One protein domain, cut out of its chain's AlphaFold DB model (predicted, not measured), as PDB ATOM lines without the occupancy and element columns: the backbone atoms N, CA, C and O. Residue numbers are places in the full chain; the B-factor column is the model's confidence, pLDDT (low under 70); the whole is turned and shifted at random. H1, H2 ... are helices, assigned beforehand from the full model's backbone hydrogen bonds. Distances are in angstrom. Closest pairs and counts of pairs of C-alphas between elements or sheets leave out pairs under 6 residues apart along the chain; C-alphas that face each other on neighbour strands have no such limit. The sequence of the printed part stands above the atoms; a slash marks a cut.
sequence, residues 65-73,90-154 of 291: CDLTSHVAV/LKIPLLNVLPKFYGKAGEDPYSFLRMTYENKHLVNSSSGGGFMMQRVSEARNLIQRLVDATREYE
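What this domain is: This is residues 65 to 73 and 90 to 154 of the 291 residues of an uncharacterized protein of Salvia splendens (UniProt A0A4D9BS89). The longest helix, H5, packs on H4 at a wide angle; from this pair short H3 and a long loop lead off to H2. Residues 90 to 98, with H2, and residues 147 to 154 stick out. The printed part has 74 residues with five named helices, H1 to H5 in order, and no named strand. It is all helix and loose, with radius of gyration of the C-alphas 14.8 A and spans of 38 by 29 by 23 A.

Where its parts are: Find C-alpha 136 at (-0.541, -34.928, 24.271); H5 runs 26.1 A to C-alpha 153 at (21.853, -25.306, 33.698). H4, residues 117 to 126, spans 14.3 A. H1 is residues 65 to 68 (5.1 A), H2 92 to 95 (5.3 A), H3 109 to 112 (5.6 A).

How they stand to each other: H5 touches H4 with residues 142 to 146 alone; the closest C-alphas, Val 123 and Ile 143, are 7.3 A apart. Their lines are only just about perpendicular, at 71 degrees. H3 is close to but not clearly touching H4, closest C-alphas Tyr 110 and Lys 120, 7.5 A, and likewise H1, Thr 68 and Pro 109, 7.4 A. H2 is apart from H4 and H5. In H4 and H5 every O i to N i+4 pair is within hydrogen-bond range; H1, H2 and H3 are too short for one.

The domain as a whole: C-alphas 72 and 153, the farthest apart, are 43.8 A apart. Residues 74 to 89 are not printed; C-alphas 73 and 90 are 22.1 A apart across the cut. The link H2 to H3 is long. Look for pLDDT under 70 at residues 68 to 73, 90, 92 to 118 and 151 to 154.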
ATOM      1  N   CYS A  65      -0.202 -42.830  23.324       81.19
ATOM      2  CA  CYS A  65      -0.412 -44.192  22.828       81.19
ATOM      3  C   CYS A  65      -1.517 -44.308  21.774       81.19
ATOM      4  O   CYS A  65      -1.391 -45.118  20.853       81.19
ATOM      5  N   ASP A  66      -2.563 -43.489  21.870       80.00
ATOM      6  CA  ASP A  66      -3.718 -43.549  20.975       80.00
ATOM      7  C   ASP A  66      -3.329 -43.076  19.569       80.00
ATOM      8  O   ASP A  66      -3.778 -43.651  18.578       80.00
ATOM      9  N   LEU A  67      -2.390 -42.125  19.473       70.12
ATOM     10  CA  LEU A  67      -1.800 -41.672  18.207       70.12
ATOM     11  C   LEU A  67      -0.910 -42.733  17.544       70.12
ATOM     12  O   LEU A  67      -0.672 -42.674  16.340       70.12
ATOM     13  N   THR A  68      -0.385 -43.679  18.325       59.28
ATOM     14  CA  THR A  68       0.436 -44.792  17.820       59.28
ATOM     15  C   THR A  68      -0.371 -46.052  17.543       59.28
ATOM     16  O   THR A  68       0.155 -46.995  16.950       59.28
ATOM     17  N   SER A  69      -1.642 -46.085  17.952       58.34
ATOM     18  CA  SER A  69      -2.540 -47.158  17.559       58.34
ATOM     19  C   SER A  69      -2.754 -47.069  16.048       58.34
ATOM     20  O   SER A  69      -3.122 -46.023  15.514       58.34
ATOM     21  N   HIS A  70      -2.464 -48.159  15.337       52.91
ATOM     22  CA  HIS A  70      -2.808 -48.287  13.929       52.91
ATOM     23  C   HIS A  70      -4.336 -48.311  13.816       52.91
ATOM     24  O   HIS A  70      -4.945 -49.371  13.678       52.91
ATOM     25  N   VAL A  71      -4.981 -47.146  13.854       48.78
ATOM     26  CA  VAL A  71      -6.220 -47.003  13.102       48.78
ATOM     27  C   VAL A  71      -5.823 -47.382  11.680       48.78
ATOM     28  O   VAL A  71      -4.831 -46.873  11.156       48.78
ATOM     29  N   ALA A  72      -6.519 -48.351  11.093       46.78
ATOM     30  CA  ALA A  72      -6.394 -48.667   9.680       46.78
ATOM     31  C   ALA A  72      -6.894 -47.448   8.892       46.78
ATOM     32  O   ALA A  72      -8.030 -47.395   8.432       46.78
ATOM     33  N   VAL A  73      -6.066 -46.410   8.844       52.44
ATOM     34  CA  VAL A  73      -6.282 -45.220   8.048       52.44
ATOM     35  C   VAL A  73      -6.018 -45.687   6.629       52.44
ATOM     36  O   VAL A  73      -4.881 -45.999   6.274       52.44
ATOM     37  N   LEU A  90       3.500 -26.242   1.838       63.38
ATOM     38  CA  LEU A  90       4.689 -27.085   1.898       63.38
ATOM     39  C   LEU A  90       5.425 -27.010   0.559       63.38
ATOM     40  O   LEU A  90       5.084 -27.696  -0.404       63.38
ATOM     41  N   LYS A  91       6.472 -26.185   0.495       71.19
ATOM     42  CA  LYS A  91       7.353 -26.134  -0.678       71.19
ATOM     43  C   LYS A  91       7.961 -27.521  -0.915       71.19
ATOM     44  O   LYS A  91       8.601 -28.073  -0.023       71.19
ATOM     45  N   ILE A  92       7.825 -28.051  -2.131       69.50
ATOM     46  CA  ILE A  92       8.321 -29.378  -2.557       69.50
ATOM     47  C   ILE A  92       9.770 -29.686  -2.106       69.50
ATOM     48  O   ILE A  92      10.020 -30.807  -1.661       69.50
ATOM     49  N   PRO A  93      10.732 -28.738  -2.119       67.25
ATOM     50  CA  PRO A  93      12.084 -28.999  -1.615       67.25
ATOM     51  C   PRO A  93      12.147 -29.346  -0.118       67.25
ATOM     52  O   PRO A  93      13.046 -30.069   0.302       67.25
ATOM     53  N   LEU A  94      11.197 -28.854   0.686       66.69
ATOM     54  CA  LEU A  94      11.125 -29.100   2.128       66.69
ATOM     55  C   LEU A  94      10.511 -30.466   2.458       66.69
ATOM     56  O   LEU A  94      10.845 -31.025   3.500       66.69
ATOM     57  N   LEU A  95       9.698 -31.048   1.565       65.50
ATOM     58  CA  LEU A  95       9.146 -32.398   1.753       65.50
ATOM     59  C   LEU A  95      10.245 -33.458   1.899       65.50
ATOM     60  O   LEU A  95      10.102 -34.388   2.686       65.50
ATOM     61  N   ASN A  96      11.370 -33.293   1.201       64.12
ATOM     62  CA  ASN A  96      12.500 -34.225   1.282       64.12
ATOM     63  C   ASN A  96      13.280 -34.136   2.603       64.12
ATOM     64  O   ASN A  96      14.062 -35.036   2.910       64.12
ATOM     65  N   VAL A  97      13.088 -33.054   3.361       65.12
ATOM     66  CA  VAL A  97      13.739 -32.810   4.657       65.12
ATOM     67  C   VAL A  97      12.867 -33.309   5.813       65.12
ATOM     68  O   VAL A  97      13.366 -33.499   6.924       65.12
ATOM     69  N   LEU A  98      11.577 -33.559   5.562       60.41
ATOM     70  CA  LEU A  98      10.684 -34.096   6.576       60.41
ATOM     71  C   LEU A  98      11.134 -35.506   6.992       60.41
ATOM     72  O   LEU A  98      11.510 -36.320   6.141       60.41
ATOM     73  N   PRO A  99      11.098 -35.819   8.299       61.06
ATOM     74  CA  PRO A  99      11.291 -37.181   8.763       61.06
ATOM     75  C   PRO A  99      10.300 -38.114   8.058       61.06
ATOM     76  O   PRO A  99       9.092 -37.888   8.081       61.06
ATOM     77  N   LYS A 100      10.818 -39.156   7.407       61.00
ATOM     78  CA  LYS A 100       9.985 -40.155   6.734       61.00
ATOM     79  C   LYS A 100       9.455 -41.119   7.789       61.00
ATOM     80  O   LYS A 100      10.236 -41.882   8.350       61.00
ATOM     81  N   PHE A 101       8.158 -41.058   8.059       54.00
ATOM     82  CA  PHE A 101       7.460 -42.005   8.923       54.00
ATOM     83  C   PHE A 101       6.601 -42.912   8.049       54.00
ATOM     84  O   PHE A 101       5.791 -42.412   7.268       54.00
ATOM     85  N   TYR A 102       6.804 -44.225   8.139       61.75
ATOM     86  CA  TYR A 102       6.056 -45.184   7.324       61.75
ATOM     87  C   TYR A 102       4.967 -45.898   8.119       61.75
ATOM     88  O   TYR A 102       4.187 -46.636   7.520       61.75
ATOM     89  N   GLY A 103       4.904 -45.687   9.439       56.94
ATOM     90  CA  GLY A 103       3.864 -46.248  10.296       56.94
ATOM     91  C   GLY A 103       3.819 -47.770  10.221       56.94
ATOM     92  O   GLY A 103       2.735 -48.350  10.238       56.94
ATOM     93  N   LYS A 104       4.973 -48.429  10.068       59.88
ATOM     94  CA  LYS A 104       5.039 -49.894   9.986       59.88
ATOM     95  C   LYS A 104       5.035 -50.501  11.386       59.88
ATOM     96  O   LYS A 104       5.677 -49.978  12.294       59.88
ATOM     97  N   ALA A 105       4.366 -51.643  11.545       48.00
ATOM     98  CA  ALA A 105       4.418 -52.421  12.780       48.00
ATOM     99  C   ALA A 105       5.882 -52.791  13.099       48.00
ATOM    100  O   ALA A 105       6.526 -53.499  12.325       48.00
ATOM    101  N   GLY A 106       6.413 -52.270  14.210       55.56
ATOM    102  CA  GLY A 106       7.808 -52.452  14.633       55.56
ATOM    103  C   GLY A 106       8.718 -51.226  14.471       55.56
ATOM    104  O   GLY A 106       9.865 -51.275  14.914       55.56
ATOM    105  N   GLU A 107       8.240 -50.121  13.889       60.91
ATOM    106  CA  GLU A 107       8.949 -48.837  13.964       60.91
ATOM    107  C   GLU A 107       8.794 -48.252  15.378       60.91
ATOM    108  O   GLU A 107       7.683 -47.975  15.819       60.91
ATOM    109  N   ASP A 108       9.907 -48.088  16.107       60.06
ATOM    110  CA  ASP A 108       9.906 -47.487  17.448       60.06
ATOM    111  C   ASP A 108       9.429 -46.023  17.353       60.06
ATOM    112  O   ASP A 108      10.137 -45.207  16.751       60.06
ATOM    113  N   PRO A 109       8.291 -45.637  17.964       59.88
ATOM    114  CA  PRO A 109       7.811 -44.252  17.955       59.88
ATOM    115  C   PRO A 109       8.834 -43.259  18.529       59.88
ATOM    116  O   PRO A 109       8.866 -42.089  18.142       59.88
ATOM    117  N   TYR A 110       9.733 -43.725  19.404       58.81
ATOM    118  CA  TYR A 110      10.805 -42.904  19.966       58.81
ATOM    119  C   TYR A 110      11.936 -42.611  18.968       58.81
ATOM    120  O   TYR A 110      12.621 -41.593  19.107       58.81
ATOM    121  N   SER A 111      12.109 -43.443  17.933       60.91
ATOM    122  CA  SER A 111      13.076 -43.183  16.855       60.91
ATOM    123  C   SER A 111      12.720 -41.913  16.073       60.91
ATOM    124  O   SER A 111      13.603 -41.148  15.680       60.91
ATOM    125  N   PHE A 112      11.420 -41.637  15.927       55.50
ATOM    126  CA  PHE A 112      10.903 -40.459  15.238       55.50
ATOM    127  C   PHE A 112      11.125 -39.173  16.037       55.50
ATOM    128  O   PHE A 112      11.509 -38.147  15.475       55.50
ATOM    129  N   LEU A 113      10.988 -39.248  17.364       58.44
ATOM    130  CA  LEU A 113      11.306 -38.139  18.266       58.44
ATOM    131  C   LEU A 113      12.817 -37.854  18.342       58.44
ATOM    132  O   LEU A 113      13.223 -36.921  19.034       58.44
ATOM    133  N   ARG A 114      13.656 -38.648  17.648       57.97
ATOM    134  CA  ARG A 114      15.128 -38.595  17.695       57.97
ATOM    135  C   ARG A 114      15.652 -38.531  19.131       57.97
ATOM    136  O   ARG A 114      16.685 -37.920  19.404       57.97
ATOM    137  N   MET A 115      14.923 -39.143  20.060       61.94
ATOM    138  CA  MET A 115      15.314 -39.184  21.455       61.94
ATOM    139  C   MET A 115      16.402 -40.240  21.599       61.94
ATOM    140  O   MET A 115      16.200 -41.401  21.253       61.94
ATOM    141  N   THR A 116      17.570 -39.842  22.106       68.38
ATOM    142  CA  THR A 116      18.584 -40.808  22.536       68.38
ATOM    143  C   THR A 116      18.012 -41.686  23.652       68.38
ATOM    144  O   THR A 116      17.068 -41.291  24.342       68.38
ATOM    145  N   TYR A 117      18.581 -42.878  23.859       66.06
ATOM    146  CA  TYR A 117      18.178 -43.772  24.955       66.06
ATOM    147  C   TYR A 117      18.188 -43.056  26.321       66.06
ATOM    148  O   TYR A 117      17.268 -43.214  27.122       66.06
ATOM    149  N   GLU A 118      19.176 -42.187  26.538       68.94
ATOM    150  CA  GLU A 118      19.304 -41.337  27.728       68.94
ATOM    151  C   GLU A 118      18.135 -40.349  27.862       68.94
ATOM    152  O   GLU A 118      17.497 -40.275  28.914       68.94
ATOM    153  N   ASN A 119      17.780 -39.653  26.778       78.31
ATOM    154  CA  ASN A 119      16.652 -38.721  26.769       78.31
ATOM    155  C   ASN A 119      15.313 -39.450  26.963       78.31
ATOM    156  O   ASN A 119      14.414 -38.928  27.620       78.31
ATOM    157  N   LYS A 120      15.182 -40.671  26.429       79.31
ATOM    158  CA  LYS A 120      14.005 -41.532  26.614       79.31
ATOM    159  C   LYS A 120      13.814 -41.910  28.079       79.31
ATOM    160  O   LYS A 120      12.709 -41.764  28.599       79.31
ATOM    161  N   HIS A 121      14.876 -42.346  28.754       82.50
ATOM    162  CA  HIS A 121      14.811 -42.690  30.174       82.50
ATOM    163  C   HIS A 121      14.501 -41.470  31.052       82.50
ATOM    164  O   HIS A 121      13.681 -41.576  31.966       82.50
ATOM    165  N   LEU A 122      15.106 -40.313  30.757       87.06
ATOM    166  CA  LEU A 122      14.850 -39.063  31.476       87.06
ATOM    167  C   LEU A 122      13.380 -38.653  31.370       87.06
ATOM    168  O   LEU A 122      12.718 -38.488  32.389       87.06
ATOM    169  N   VAL A 123      12.851 -38.558  30.147       87.94
ATOM    170  CA  VAL A 123      11.449 -38.180  29.919       87.94
ATOM    171  C   VAL A 123      10.500 -39.175  30.579       87.94
ATOM    172  O   VAL A 123       9.557 -38.760  31.253       87.94
ATOM    173  N   ASN A 124      10.770 -40.479  30.459       88.12
ATOM    174  CA  ASN A 124       9.922 -41.483  31.088       88.12
ATOM    175  C   ASN A 124       9.956 -41.365  32.619       88.12
ATOM    176  O   ASN A 124       8.903 -41.338  33.247       88.12
ATOM    177  N   SER A 125      11.131 -41.194  33.225       90.00
ATOM    178  CA  SER A 125      11.267 -41.002  34.677       90.00
ATOM    179  C   SER A 125      10.560 -39.732  35.161       90.00
ATOM    180  O   SER A 125       9.814 -39.775  36.135       90.00
ATOM    181  N   SER A 126      10.713 -38.614  34.444       88.94
ATOM    182  CA  SER A 126      10.046 -37.347  34.774       88.94
ATOM    183  C   SER A 126       8.523 -37.391  34.596       88.94
ATOM    184  O   SER A 126       7.820 -36.577  35.187       88.94
ATOM    185  N   SER A 127       8.012 -38.347  33.816       88.00
ATOM    186  CA  SER A 127       6.578 -38.646  33.687       88.00
ATOM    187  C   SER A 127       6.055 -39.684  34.696       88.00
ATOM    188  O   SER A 127       4.919 -40.130  34.572       88.00
ATOM    189  N   GLY A 128       6.875 -40.138  35.655       88.19
ATOM    190  CA  GLY A 128       6.494 -41.208  36.590       88.19
ATOM    191  C   GLY A 128       6.467 -42.608  35.962       88.19
ATOM    192  O   GLY A 128       5.774 -43.497  36.445       88.19
ATOM    193  N   GLY A 129       7.198 -42.809  34.864       85.50
ATOM    194  CA  GLY A 129       7.292 -44.071  34.129       85.50
ATOM    195  C   GLY A 129       6.228 -44.273  33.044       85.50
ATOM    196  O   GLY A 129       6.246 -45.311  32.382       85.50
ATOM    197  N   GLY A 130       5.319 -43.309  32.857       88.12
ATOM    198  CA  GLY A 130       4.106 -43.452  32.050       88.12
ATOM    199  C   GLY A 130       3.966 -42.466  30.891       88.12
ATOM    200  O   GLY A 130       2.837 -42.106  30.565       88.12
ATOM    201  N   PHE A 131       5.057 -42.030  30.253       87.56
ATOM    202  CA  PHE A 131       5.012 -40.962  29.239       87.56
ATOM    203  C   PHE A 131       3.999 -41.232  28.112       87.56
ATOM    204  O   PHE A 131       3.235 -40.352  27.733       87.56
ATOM    205  N   MET A 132       3.929 -42.474  27.617       85.38
ATOM    206  CA  MET A 132       2.989 -42.862  26.551       85.38
ATOM    207  C   MET A 132       1.515 -42.782  26.970       85.38
ATOM    208  O   MET A 132       0.640 -42.702  26.112       85.38
ATOM    209  N   MET A 133       1.230 -42.831  28.272       85.62
ATOM    210  CA  MET A 133      -0.128 -42.778  28.821       85.62
ATOM    211  C   MET A 133      -0.576 -41.346  29.141       85.62
ATOM    212  O   MET A 133      -1.747 -41.139  29.457       85.62
ATOM    213  N   GLN A 134       0.328 -40.363  29.064       87.31
ATOM    214  CA  GLN A 134      -0.013 -38.955  29.250       87.31
ATOM    215  C   GLN A 134      -0.813 -38.421  28.057       87.31
ATOM    216  O   GLN A 134      -0.683 -38.898  26.924       87.31
ATOM    217  N   ARG A 135      -1.633 -37.398  28.317       89.69
ATOM    218  CA  ARG A 135      -2.289 -36.614  27.260       89.69
ATOM    219  C   ARG A 135      -1.242 -35.847  26.455       89.69
ATOM    220  O   ARG A 135      -0.218 -35.444  27.013       89.69
ATOM    221  N   VAL A 136      -1.494 -35.615  25.168       84.69
ATOM    222  CA  VAL A 136      -0.541 -34.928  24.271       84.69
ATOM    223  C   VAL A 136      -0.128 -33.555  24.822       84.69
ATOM    224  O   VAL A 136       1.061 -33.230  24.868       84.69
ATOM    225  N   SER A 137      -1.080 -32.772  25.315       86.81
ATOM    226  CA  SER A 137      -0.854 -31.490  25.995       86.81
ATOM    227  C   SER A 137       0.054 -31.602  27.225       86.81
ATOM    228  O   SER A 137       0.976 -30.802  27.396       86.81
ATOM    229  N   GLU A 138      -0.153 -32.606  28.072       89.50
ATOM    230  CA  GLU A 138       0.658 -32.841  29.270       89.50
ATOM    231  C   GLU A 138       2.086 -33.269  28.911       89.50
ATOM    232  O   GLU A 138       3.055 -32.716  29.441       89.50
ATOM    233  N   ALA A 139       2.219 -34.177  27.944       88.56
ATOM    234  CA  ALA A 139       3.499 -34.611  27.401       88.56
ATOM    235  C   ALA A 139       4.285 -33.433  26.796       88.56
ATOM    236  O   ALA A 139       5.484 -33.284  27.048       88.56
ATOM    237  N   ARG A 140       3.612 -32.539  26.058       85.44
ATOM    238  CA  ARG A 140       4.220 -31.318  25.504       85.44
ATOM    239  C   ARG A 140       4.722 -30.386  26.603       85.44
ATOM    240  O   ARG A 140       5.851 -29.904  26.520       85.44
ATOM    241  N   ASN A 141       3.915 -30.159  27.638       89.88
ATOM    242  CA  ASN A 141       4.300 -29.333  28.783       89.88
ATOM    243  C   ASN A 141       5.467 -29.945  29.574       89.88
ATOM    244  O   ASN A 141       6.341 -29.220  30.044       89.88
ATOM    245  N   LEU A 142       5.513 -31.273  29.717       91.12
ATOM    246  CA  LEU A 142       6.640 -31.971  30.337       91.12
ATOM    247  C   LEU A 142       7.935 -31.764  29.544       91.12
ATOM    248  O   LEU A 142       8.946 -31.372  30.126       91.12
ATOM    249  N   ILE A 143       7.900 -31.987  28.228       88.19
ATOM    250  CA  ILE A 143       9.069 -31.788  27.362       88.19
ATOM    251  C   ILE A 143       9.541 -30.336  27.435       88.19
ATOM    252  O   ILE A 143      10.737 -30.099  27.584       88.19
ATOM    253  N   GLN A 144       8.620 -29.371  27.385       85.06
ATOM    254  CA  GLN A 144       8.964 -27.954  27.472       85.06
ATOM    255  C   GLN A 144       9.685 -27.633  28.788       85.06
ATOM    256  O   GLN A 144      10.764 -27.050  28.761       85.06
ATOM    257  N   ARG A 145       9.171 -28.119  29.927       88.06
ATOM    258  CA  ARG A 145       9.836 -27.953  31.229       88.06
ATOM    259  C   ARG A 145      11.230 -28.575  31.271       88.06
ATOM    260  O   ARG A 145      12.136 -27.980  31.839       88.06
ATOM    261  N   LEU A 146      11.423 -29.747  30.663       87.31
ATOM    262  CA  LEU A 146      12.743 -30.383  30.585       87.31
ATOM    263  C   LEU A 146      13.713 -29.586  29.703       87.31
ATOM    264  O   LEU A 146      14.892 -29.463  30.035       87.31
ATOM    265  N   VAL A 147      13.228 -29.006  28.605       83.88
ATOM    266  CA  VAL A 147      14.017 -28.106  27.751       83.88
ATOM    267  C   VAL A 147      14.396 -26.832  28.502       83.88
ATOM    268  O   VAL A 147      15.533 -26.376  28.400       83.88
ATOM    269  N   ASP A 148      13.479 -26.267  29.279       80.94
ATOM    270  CA  ASP A 148      13.737 -25.040  30.032       80.94
ATOM    271  C   ASP A 148      14.706 -25.293  31.196       80.94
ATOM    272  O   ASP A 148      15.690 -24.568  31.338       80.94
ATOM    273  N   ALA A 149      14.525 -26.390  31.936       81.00
ATOM    274  CA  ALA A 149      15.435 -26.797  33.007       81.00
ATOM    275  C   ALA A 149      16.851 -27.108  32.491       81.00
ATOM    276  O   ALA A 149      17.848 -26.745  33.115       81.00
ATOM    277  N   THR A 150      16.969 -27.744  31.321       73.75
ATOM    278  CA  THR A 150      18.284 -27.983  30.700       73.75
ATOM    279  C   THR A 150      18.921 -26.694  30.187       73.75
ATOM    280  O   THR A 150      20.138 -26.551  30.269       73.75
ATOM    281  N   ARG A 151      18.126 -25.720  29.723       68.38
ATOM    282  CA  ARG A 151      18.613 -24.393  29.309       68.38
ATOM    283  C   ARG A 151      19.101 -23.526  30.461       68.38
ATOM    284  O   ARG A 151      19.948 -22.670  30.210       68.38
ATOM    285  N   GLU A 152      18.539 -23.690  31.652       63.97
ATOM    286  CA  GLU A 152      18.929 -22.950  32.856       63.97
ATOM    287  C   GLU A 152      20.287 -23.417  33.396       63.97
ATOM    288  O   GLU A 152      21.076 -22.607  33.874       63.97
ATOM    289  N   TYR A 153      20.596 -24.708  33.242       63.53
ATOM    290  CA  TYR A 153      21.853 -25.306  33.698       63.53
ATOM    291  C   TYR A 153      23.010 -25.195  32.680       63.53
ATOM    292  O   TYR A 153      24.161 -25.480  33.010       63.53
ATOM    293  N   GLU A 154      22.746 -24.791  31.432       58.66
ATOM    294  CA  GLU A 154      23.791 -24.666  30.408       58.66
ATOM    295  C   GLU A 154      24.619 -23.373  30.563       58.66
ATOM    296  O   GLU A 154      24.104 -22.261  30.436       58.66
TER     297      GLU A 154